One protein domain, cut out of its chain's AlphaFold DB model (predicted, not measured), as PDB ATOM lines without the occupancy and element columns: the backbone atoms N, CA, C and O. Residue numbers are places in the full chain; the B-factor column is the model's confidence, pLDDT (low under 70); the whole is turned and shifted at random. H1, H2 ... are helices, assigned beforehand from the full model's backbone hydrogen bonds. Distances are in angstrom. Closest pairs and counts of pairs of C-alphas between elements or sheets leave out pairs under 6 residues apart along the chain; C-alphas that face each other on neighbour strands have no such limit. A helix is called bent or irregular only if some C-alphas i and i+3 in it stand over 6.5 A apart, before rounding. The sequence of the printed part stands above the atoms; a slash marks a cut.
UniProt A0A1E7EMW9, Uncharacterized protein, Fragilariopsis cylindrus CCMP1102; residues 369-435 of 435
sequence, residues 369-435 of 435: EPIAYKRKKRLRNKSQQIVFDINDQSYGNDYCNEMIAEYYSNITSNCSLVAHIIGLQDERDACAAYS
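What this domain is: This is residues 369 to 435 of the 435 residues of an uncharacterized protein of Fragilariopsis cylindrus CCMP1102 (UniProt A0A1E7EMW9). The long bent helix H2 and helix H1 form an open helical hairpin: arm H2a folds back beside H1, and arm H2b turns away from it, with residues 416 to 435 sticking out. The printed part has 67 residues with two named helices, H1 then H2, and no named strand: all helix. It is an extended rod spanning 61 by 27 by 11 A, with a radius of gyration of the C-alphas of 17.4 A.

How they stand to each other: H2, residues 401 to 433, was assigned as one helix by its hydrogen bonds but is bent, with C-alphas 411 and 414 6.9 A apart. Its arms, H2a at residues 401 to 411 and H2b at 414 to 433, stand at a steep tilt of 58 degrees. H1, residues 370 to 393, touches H2a with residues 379 to 390 alone; their closest C-alphas, of Ser 383 and Tyr 408, are 6.3 A apart. This hairpin has a shallow tilt of 28 degrees, opposite ways. H1 and H2b are apart. In H1, H2a and H2b every O i to N i+4 pair is within hydrogen-bond range.

Where its parts are: H2b measures 28.7 A, ending at C-alpha 433 (-52.241, -26.661, -31.388); H2a measures 15.7 A. H1 measures 34.4 A from C-alpha 370 (-54.106, -50.285, -14.267).

The domain as a whole: The C-alphas farthest apart, of Gly 396 and Ser 435, are 61.4 A apart. The printed part has no cut, and the link H1 to H2 is short. Residues 395 to 397 have pLDDT under 70.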
ATOM      1  N   GLU A 369     -55.117 -45.922 -15.788       81.94
ATOM      2  CA  GLU A 369     -54.419 -47.055 -16.383       81.94
ATOM      3  C   GLU A 369     -54.011 -48.031 -15.261       81.94
ATOM      4  O   GLU A 369     -53.349 -47.618 -14.297       81.94
ATOM      5  N   PRO A 370     -54.363 -49.329 -15.344       81.31
ATOM      6  CA  PRO A 370     -54.106 -50.285 -14.267       81.31
ATOM      7  C   PRO A 370     -52.632 -50.353 -13.839       81.31
ATOM      8  O   PRO A 370     -52.331 -50.453 -12.645       81.31
ATOM      9  N   ILE A 371     -51.703 -50.252 -14.796       80.81
ATOM     10  CA  ILE A 371     -50.255 -50.312 -14.553       80.81
ATOM     11  C   ILE A 371     -49.786 -49.066 -13.794       80.81
ATOM     12  O   ILE A 371     -49.181 -49.166 -12.719       80.81
ATOM     13  N   ALA A 372     -50.102 -47.876 -14.302       79.00
ATOM     14  CA  ALA A 372     -49.726 -46.627 -13.651       79.00
ATOM     15  C   ALA A 372     -50.438 -46.439 -12.297       79.00
ATOM     16  O   ALA A 372     -49.822 -45.934 -11.349       79.00
ATOM     17  N   TYR A 373     -51.673 -46.928 -12.142       85.19
ATOM     18  CA  TYR A 373     -52.362 -47.006 -10.852       85.19
ATOM     19  C   TYR A 373     -51.605 -47.886  -9.850       85.19
ATOM     20  O   TYR A 373     -51.300 -47.425  -8.741       85.19
ATOM     21  N   LYS A 374     -51.241 -49.121 -10.233       85.50
ATOM     22  CA  LYS A 374     -50.448 -50.040  -9.395       85.50
ATOM     23  C   LYS A 374     -49.117 -49.404  -8.987       85.50
ATOM     24  O   LYS A 374     -48.792 -49.373  -7.796       85.50
ATOM     25  N   ARG A 375     -48.393 -48.795  -9.933       84.25
ATOM     26  CA  ARG A 375     -47.133 -48.076  -9.672       84.25
ATOM     27  C   ARG A 375     -47.321 -46.917  -8.686       84.25
ATOM     28  O   ARG A 375     -46.575 -46.794  -7.712       84.25
ATOM     29  N   LYS A 376     -48.342 -46.080  -8.894       85.19
ATOM     30  CA  LYS A 376     -48.687 -44.953  -8.010       85.19
ATOM     31  C   LYS A 376     -49.050 -45.429  -6.602       85.19
ATOM     32  O   LYS A 376     -48.622 -44.811  -5.625       85.19
ATOM     33  N   LYS A 377     -49.807 -46.523  -6.485       89.56
ATOM     34  CA  LYS A 377     -50.165 -47.155  -5.205       89.56
ATOM     35  C   LYS A 377     -48.921 -47.683  -4.483       89.56
ATOM     36  O   LYS A 377     -48.733 -47.348  -3.316       89.56
ATOM     37  N   ARG A 378     -48.027 -48.396  -5.181       87.94
ATOM     38  CA  ARG A 378     -46.751 -48.895  -4.633       87.94
ATOM     39  C   ARG A 378     -45.896 -47.757  -4.067       87.94
ATOM     40  O   ARG A 378     -45.431 -47.840  -2.935       87.94
ATOM     41  N   LEU A 379     -45.760 -46.656  -4.807       85.56
ATOM     42  CA  LEU A 379     -44.993 -45.485  -4.362       85.56
ATOM     43  C   LEU A 379     -45.609 -44.793  -3.137       85.56
ATOM     44  O   LEU A 379     -44.872 -44.356  -2.254       85.56
ATOM     45  N   ARG A 380     -46.944 -44.711  -3.058       88.25
ATOM     46  CA  ARG A 380     -47.648 -44.189  -1.874       88.25
ATOM     47  C   ARG A 380     -47.463 -45.087  -0.655       88.25
ATOM     48  O   ARG A 380     -47.224 -44.575   0.430       88.25
ATOM     49  N   ASN A 381     -47.536 -46.402  -0.836       89.31
ATOM     50  CA  ASN A 381     -47.316 -47.349   0.254       89.31
ATOM     51  C   ASN A 381     -45.868 -47.268   0.754       89.31
ATOM     52  O   ASN A 381     -45.649 -47.134   1.951       89.31
ATOM     53  N   LYS A 382     -44.888 -47.226  -0.161       86.69
ATOM     54  CA  LYS A 382     -43.463 -47.080   0.179       86.69
ATOM     55  C   LYS A 382     -43.181 -45.778   0.934       86.69
ATOM     56  O   LYS A 382     -42.428 -45.777   1.902       86.69
ATOM     57  N   SER A 383     -43.802 -44.665   0.528       86.19
ATOM     58  CA  SER A 383     -43.640 -43.395   1.241       86.19
ATOM     59  C   SER A 383     -44.315 -43.386   2.611       86.19
ATOM     60  O   SER A 383     -43.744 -42.839   3.551       86.19
ATOM     61  N   GLN A 384     -45.485 -44.016   2.756       89.00
ATOM     62  CA  GLN A 384     -46.142 -44.191   4.054       89.00
ATOM     63  C   GLN A 384     -45.318 -45.069   4.995       89.00
ATOM     64  O   GLN A 384     -45.110 -44.686   6.144       89.00
ATOM     65  N   GLN A 385     -44.818 -46.202   4.505       90.12
ATOM     66  CA  GLN A 385     -44.025 -47.141   5.291       90.12
ATOM     67  C   GLN A 385     -42.779 -46.470   5.865       90.12
ATOM     68  O   GLN A 385     -42.577 -46.505   7.069       90.12
ATOM     69  N   ILE A 386     -42.042 -45.705   5.056       86.56
ATOM     70  CA  ILE A 386     -40.852 -44.984   5.531       86.56
ATOM     71  C   ILE A 386     -41.191 -43.946   6.613       86.56
ATOM     72  O   ILE A 386     -40.418 -43.754   7.551       86.56
ATOM     73  N   VAL A 387     -42.351 -43.287   6.525       84.44
ATOM     74  CA  VAL A 387     -42.804 -42.379   7.591       84.44
ATOM     75  C   VAL A 387     -43.063 -43.151   8.885       84.44
ATOM     76  O   VAL A 387     -42.700 -42.650   9.946       84.44
ATOM     77  N   PHE A 388     -43.653 -44.347   8.816       88.31
ATOM     78  CA  PHE A 388     -43.880 -45.197   9.989       88.31
ATOM     79  C   PHE A 388     -42.594 -45.837  10.530       88.31
ATOM     80  O   PHE A 388     -42.436 -45.906  11.742       88.31
ATOM     81  N   ASP A 389     -41.637 -46.195   9.681       87.38
ATOM     82  CA  ASP A 389     -40.357 -46.756  10.124       87.38
ATOM     83  C   ASP A 389     -39.532 -45.705  10.885       87.38
ATOM     84  O   ASP A 389     -39.030 -45.963  11.979       87.38
ATOM     85  N   ILE A 390     -39.450 -44.476  10.357       85.81
ATOM     86  CA  ILE A 390     -38.828 -43.336  11.062       85.81
ATOM     87  C   ILE A 390     -39.644 -42.992  12.326       85.81
ATOM     88  O   ILE A 390     -39.062 -42.737  13.388       85.81
ATOM     89  N   ASN A 391     -40.976 -43.057  12.166       84.06
ATOM     90  CA  ASN A 391     -42.046 -43.165  13.164       84.06
ATOM     91  C   ASN A 391     -41.609 -43.838  14.480       84.06
ATOM     92  O   ASN A 391     -41.550 -43.256  15.571       84.06
ATOM     93  N   ASP A 392     -41.290 -45.116  14.285       85.38
ATOM     94  CA  ASP A 392     -41.100 -46.141  15.301       85.38
ATOM     95  C   ASP A 392     -39.645 -46.232  15.769       85.38
ATOM     96  O   ASP A 392     -39.394 -46.499  16.940       85.38
ATOM     97  N   GLN A 393     -38.660 -45.924  14.923       83.31
ATOM     98  CA  GLN A 393     -37.252 -45.874  15.351       83.31
ATOM     99  C   GLN A 393     -36.974 -44.735  16.348       83.31
ATOM    100  O   GLN A 393     -36.006 -44.792  17.108       83.31
ATOM    101  N   SER A 394     -37.825 -43.707  16.386       76.19
ATOM    102  CA  SER A 394     -37.582 -42.478  17.153       76.19
ATOM    103  C   SER A 394     -38.232 -42.441  18.546       76.19
ATOM    104  O   SER A 394     -38.447 -41.345  19.070       76.19
ATOM    105  N   TYR A 395     -38.552 -43.582  19.179       64.12
ATOM    106  CA  TYR A 395     -39.173 -43.618  20.520       64.12
ATOM    107  C   TYR A 395     -38.381 -42.788  21.561       64.12
ATOM    108  O   TYR A 395     -37.438 -43.266  22.187       64.12
ATOM    109  N   GLY A 396     -38.803 -41.538  21.785       66.31
ATOM    110  CA  GLY A 396     -38.363 -40.695  22.902       66.31
ATOM    111  C   GLY A 396     -37.519 -39.457  22.577       66.31
ATOM    112  O   GLY A 396     -37.208 -38.729  23.517       66.31
ATOM    113  N   ASN A 397     -37.188 -39.166  21.312       63.81
ATOM    114  CA  ASN A 397     -36.428 -37.956  20.950       63.81
ATOM    115  C   ASN A 397     -37.242 -36.970  20.098       63.81
ATOM    116  O   ASN A 397     -38.119 -37.370  19.335       63.81
ATOM    117  N   ASP A 398     -36.950 -35.673  20.253       72.19
ATOM    118  CA  ASP A 398     -37.564 -34.592  19.477       72.19
ATOM    119  C   ASP A 398     -37.454 -34.885  17.976       72.19
ATOM    120  O   ASP A 398     -36.366 -35.013  17.413       72.19
ATOM    121  N   TYR A 399     -38.615 -35.003  17.338       72.69
ATOM    122  CA  TYR A 399     -38.756 -35.284  15.918       72.69
ATOM    123  C   TYR A 399     -38.033 -34.241  15.059       72.69
ATOM    124  O   TYR A 399     -38.440 -33.078  15.015       72.69
ATOM    125  N   CYS A 400     -37.033 -34.659  14.279       76.88
ATOM    126  CA  CYS A 400     -36.530 -33.839  13.179       76.88
ATOM    127  C   CYS A 400     -37.462 -34.005  11.977       76.88
ATOM    128  O   CYS A 400     -37.252 -34.866  11.123       76.88
ATOM    129  N   ASN A 401     -38.487 -33.152  11.894       84.25
ATOM    130  CA  ASN A 401     -39.346 -33.032  10.709       84.25
ATOM    131  C   ASN A 401     -38.529 -32.868   9.411       84.25
ATOM    132  O   ASN A 401     -38.979 -33.307   8.354       84.25
ATOM    133  N   GLU A 402     -37.322 -32.289   9.483       87.06
ATOM    134  CA  GLU A 402     -36.395 -32.231   8.348       87.06
ATOM    135  C   GLU A 402     -35.998 -33.612   7.810       87.06
ATOM    136  O   GLU A 402     -35.891 -33.769   6.597       87.06
ATOM    137  N   MET A 403     -35.821 -34.619   8.669       85.75
ATOM    138  CA  MET A 403     -35.404 -35.955   8.239       85.75
ATOM    139  C   MET A 403     -36.528 -36.660   7.476       85.75
ATOM    140  O   MET A 403     -36.308 -37.145   6.369       85.75
ATOM    141  N   ILE A 404     -37.753 -36.646   8.015       86.12
ATOM    142  CA  ILE A 404     -38.924 -37.188   7.308       86.12
ATOM    143  C   ILE A 404     -39.104 -36.475   5.963       86.12
ATOM    144  O   ILE A 404     -39.344 -37.125   4.945       86.12
ATOM    145  N   ALA A 405     -38.957 -35.146   5.938       88.25
ATOM    146  CA  ALA A 405     -39.066 -34.371   4.708       88.25
ATOM    147  C   ALA A 405     -37.985 -34.749   3.679       88.25
ATOM    148  O   ALA A 405     -38.298 -34.859   2.493       88.25
ATOM    149  N   GLU A 406     -36.741 -34.987   4.106       90.00
ATOM    150  CA  GLU A 406     -35.655 -35.424   3.221       90.00
ATOM    151  C   GLU A 406     -35.941 -36.806   2.612       90.00
ATOM    152  O   GLU A 406     -35.818 -36.981   1.398       90.00
ATOM    153  N   TYR A 407     -36.393 -37.770   3.419       87.94
ATOM    154  CA  TYR A 407     -36.759 -39.102   2.929       87.94
ATOM    155  C   TYR A 407     -37.951 -39.056   1.974       87.94
ATOM    156  O   TYR A 407     -37.900 -39.638   0.889       87.94
ATOM    157  N   TYR A 408     -38.996 -38.307   2.330       87.12
ATOM    158  CA  TYR A 408     -40.161 -38.137   1.467       87.12
ATOM    159  C   TYR A 408     -39.782 -37.478   0.133       87.12
ATOM    160  O   TYR A 408     -40.206 -37.937  -0.928       87.12
ATOM    161  N   SER A 409     -38.934 -36.444   0.170       88.62
ATOM    162  CA  SER A 409     -38.398 -35.775  -1.020       88.62
ATOM    163  C   SER A 409     -37.614 -36.742  -1.909       88.62
ATOM    164  O   SER A 409     -37.829 -36.779  -3.118       88.62
ATOM    165  N   ASN A 410     -36.771 -37.600  -1.326       88.12
ATOM    166  CA  ASN A 410     -36.008 -38.590  -2.089       88.12
ATOM    167  C   ASN A 410     -36.916 -39.599  -2.808       88.12
ATOM    168  O   ASN A 410     -36.718 -39.843  -3.997       88.12
ATOM    169  N   ILE A 411     -37.938 -40.137  -2.134       85.69
ATOM    170  CA  ILE A 411     -38.862 -41.126  -2.726       85.69
ATOM    171  C   ILE A 411     -39.723 -40.487  -3.816       85.69
ATOM    172  O   ILE A 411     -39.988 -41.092  -4.855       85.69
ATOM    173  N   THR A 412     -40.164 -39.250  -3.587       87.56
ATOM    174  CA  THR A 412     -41.052 -38.536  -4.513       87.56
ATOM    175  C   THR A 412     -40.310 -37.776  -5.612       87.56
ATOM    176  O   THR A 412     -40.955 -37.280  -6.536       87.56
ATOM    177  N   SER A 413     -38.974 -37.726  -5.573       89.50
ATOM    178  CA  SER A 413     -38.145 -37.028  -6.566       89.50
ATOM    179  C   SER A 413     -38.396 -37.523  -7.993       89.50
ATOM    180  O   SER A 413     -38.586 -36.712  -8.899       89.50
ATOM    181  N   ASN A 414     -38.514 -38.840  -8.179       82.38
ATOM    182  CA  ASN A 414     -38.842 -39.444  -9.469       82.38
ATOM    183  C   ASN A 414     -40.243 -39.041  -9.947       82.38
ATOM    184  O   ASN A 414     -40.405 -38.663 -11.103       82.38
ATOM    185  N   CYS A 415     -41.244 -39.035  -9.060       83.38
ATOM    186  CA  CYS A 415     -42.590 -38.560  -9.396       83.38
ATOM    187  C   CYS A 415     -42.575 -37.088  -9.823       83.38
ATOM    188  O   CYS A 415     -43.246 -36.717 -10.781       83.38
ATOM    189  N   SER A 416     -41.796 -36.256  -9.125       87.00
ATOM    190  CA  SER A 416     -41.643 -34.840  -9.460       87.00
ATOM    191  C   SER A 416     -40.962 -34.640 -10.814       87.00
ATOM    192  O   SER A 416     -41.346 -33.728 -11.544       87.00
ATOM    193  N   LEU A 417     -39.963 -35.460 -11.152       87.12
ATOM    194  CA  LEU A 417     -39.281 -35.399 -12.444       87.12
ATOM    195  C   LEU A 417     -40.222 -35.802 -13.583       87.12
ATOM    196  O   LEU A 417     -40.316 -35.080 -14.569       87.12
ATOM    197  N   VAL A 418     -40.951 -36.910 -13.422       83.44
ATOM    198  CA  VAL A 418     -41.940 -37.373 -14.408       83.44
ATOM    199  C   VAL A 418     -43.017 -36.310 -14.624       83.44
ATOM    200  O   VAL A 418     -43.279 -35.936 -15.762       83.44
ATOM    201  N   ALA A 419     -43.571 -35.746 -13.547       84.88
ATOM    202  CA  ALA A 419     -44.553 -34.668 -13.644       84.88
ATOM    203  C   ALA A 419     -43.997 -33.425 -14.363       84.88
ATOM    204  O   ALA A 419     -44.708 -32.784 -15.129       84.88
ATOM    205  N   HIS A 420     -42.720 -33.092 -14.145       88.81
ATOM    206  CA  HIS A 420     -42.078 -31.976 -14.836       88.81
ATOM    207  C   HIS A 420     -41.906 -32.235 -16.339       88.81
ATOM    208  O   HIS A 420     -42.180 -31.341 -17.136       88.81
ATOM    209  N   ILE A 421     -41.483 -33.444 -16.723       87.00
ATOM    210  CA  ILE A 421     -41.343 -33.846 -18.131       87.00
ATOM    211  C   ILE A 421     -42.702 -33.798 -18.835       87.00
ATOM    212  O   ILE A 421     -42.794 -33.232 -19.921       87.00
ATOM    213  N   ILE A 422     -43.753 -34.326 -18.197       83.56
ATOM    214  CA  ILE A 422     -45.123 -34.274 -18.728       83.56
ATOM    215  C   ILE A 422     -45.560 -32.819 -18.921       83.56
ATOM    216  O   ILE A 422     -45.984 -32.464 -20.011       83.56
ATOM    217  N   GLY A 423     -45.347 -31.946 -17.930       86.44
ATOM    218  CA  GLY A 423     -45.709 -30.531 -18.054       86.44
ATOM    219  C   GLY A 423     -44.981 -29.792 -19.186       86.44
ATOM    220  O   GLY A 423     -45.570 -28.932 -19.832       86.44
ATOM    221  N   LEU A 424     -43.718 -30.135 -19.472       90.00
ATOM    222  CA  LEU A 424     -42.996 -29.588 -20.632       90.00
ATOM    223  C   LEU A 424     -43.556 -30.106 -21.959       90.00
ATOM    224  O   LEU A 424     -43.543 -29.394 -22.962       90.00
ATOM    225  N   GLN A 425     -44.023 -31.350 -21.988       86.44
ATOM    226  CA  GLN A 425     -44.696 -31.894 -23.156       86.44
ATOM    227  C   GLN A 425     -46.065 -31.226 -23.356       86.44
ATOM    228  O   GLN A 425     -46.372 -30.840 -24.477       86.44
ATOM    229  N   ASP A 426     -46.826 -30.990 -22.283       85.12
ATOM    230  CA  ASP A 426     -48.101 -30.256 -22.323       85.12
ATOM    231  C   ASP A 426     -47.924 -28.854 -22.906       85.12
ATOM    232  O   ASP A 426     -48.700 -28.422 -23.755       85.12
ATOM    233  N   GLU A 427     -46.878 -28.150 -22.473       88.00
ATOM    234  CA  GLU A 427     -46.542 -26.822 -22.984       88.00
ATOM    235  C   GLU A 427     -46.261 -26.852 -24.494       88.00
ATOM    236  O   GLU A 427     -46.756 -25.994 -25.229       88.00
ATOM    237  N   ARG A 428     -45.505 -27.852 -24.967       89.38
ATOM    238  CA  ARG A 428     -45.189 -28.030 -26.393       89.38
ATOM    239  C   ARG A 428     -46.421 -28.368 -27.224       89.38
ATOM    240  O   ARG A 428     -46.647 -27.715 -28.241       89.38
ATOM    241  N   ASP A 429     -47.218 -29.334 -26.779       84.94
ATOM    242  CA  ASP A 429     -48.413 -29.790 -27.493       84.94
ATOM    243  C   ASP A 429     -49.453 -28.658 -27.568       84.94
ATOM    244  O   ASP A 429     -50.040 -28.408 -28.623       84.94
ATOM    245  N   ALA A 430     -49.609 -27.889 -26.484       84.31
ATOM    246  CA  ALA A 430     -50.443 -26.694 -26.482       84.31
ATOM    247  C   ALA A 430     -49.936 -25.651 -27.486       84.31
ATOM    248  O   ALA A 430     -50.731 -25.108 -28.247       84.31
ATOM    249  N   CYS A 431     -48.625 -25.382 -27.534       90.94
ATOM    250  CA  CYS A 431     -48.058 -24.446 -28.508       90.94
ATOM    251  C   CYS A 431     -48.289 -24.899 -29.958       90.94
ATOM    252  O   CYS A 431     -48.614 -24.059 -30.795       90.94
ATOM    253  N   ALA A 432     -48.161 -26.199 -30.241       89.56
ATOM    254  CA  ALA A 432     -48.393 -26.770 -31.567       89.56
ATOM    255  C   ALA A 432     -49.864 -26.679 -32.007       89.56
ATOM    256  O   ALA A 432     -50.142 -26.456 -33.180       89.56
ATOM    257  N   ALA A 433     -50.816 -26.793 -31.077       86.62
ATOM    258  CA  ALA A 433     -52.241 -26.661 -31.388       86.62
ATOM    259  C   ALA A 433     -52.662 -25.225 -31.773       86.62
ATOM    260  O   ALA A 433     -53.699 -25.039 -32.410       86.62
ATOM    261  N   TYR A 434     -51.886 -24.208 -31.379       87.06
ATOM    262  CA  TYR A 434     -52.163 -22.797 -31.690       87.06
ATOM    263  C   TYR A 434     -51.385 -22.250 -32.897       87.06
ATOM    264  O   TYR A 434     -51.632 -21.106 -33.295       87.06
ATOM    265  N   SER A 435     -50.445 -23.019 -33.451       77.62
ATOM    266  CA  SER A 435     -49.665 -22.667 -34.648       77.62
ATOM    267  C   SER A 435     -50.300 -23.221 -35.912       77.62
ATOM    268  O   SER A 435     -50.382 -22.455 -36.900       77.62
TER     269      SER A 435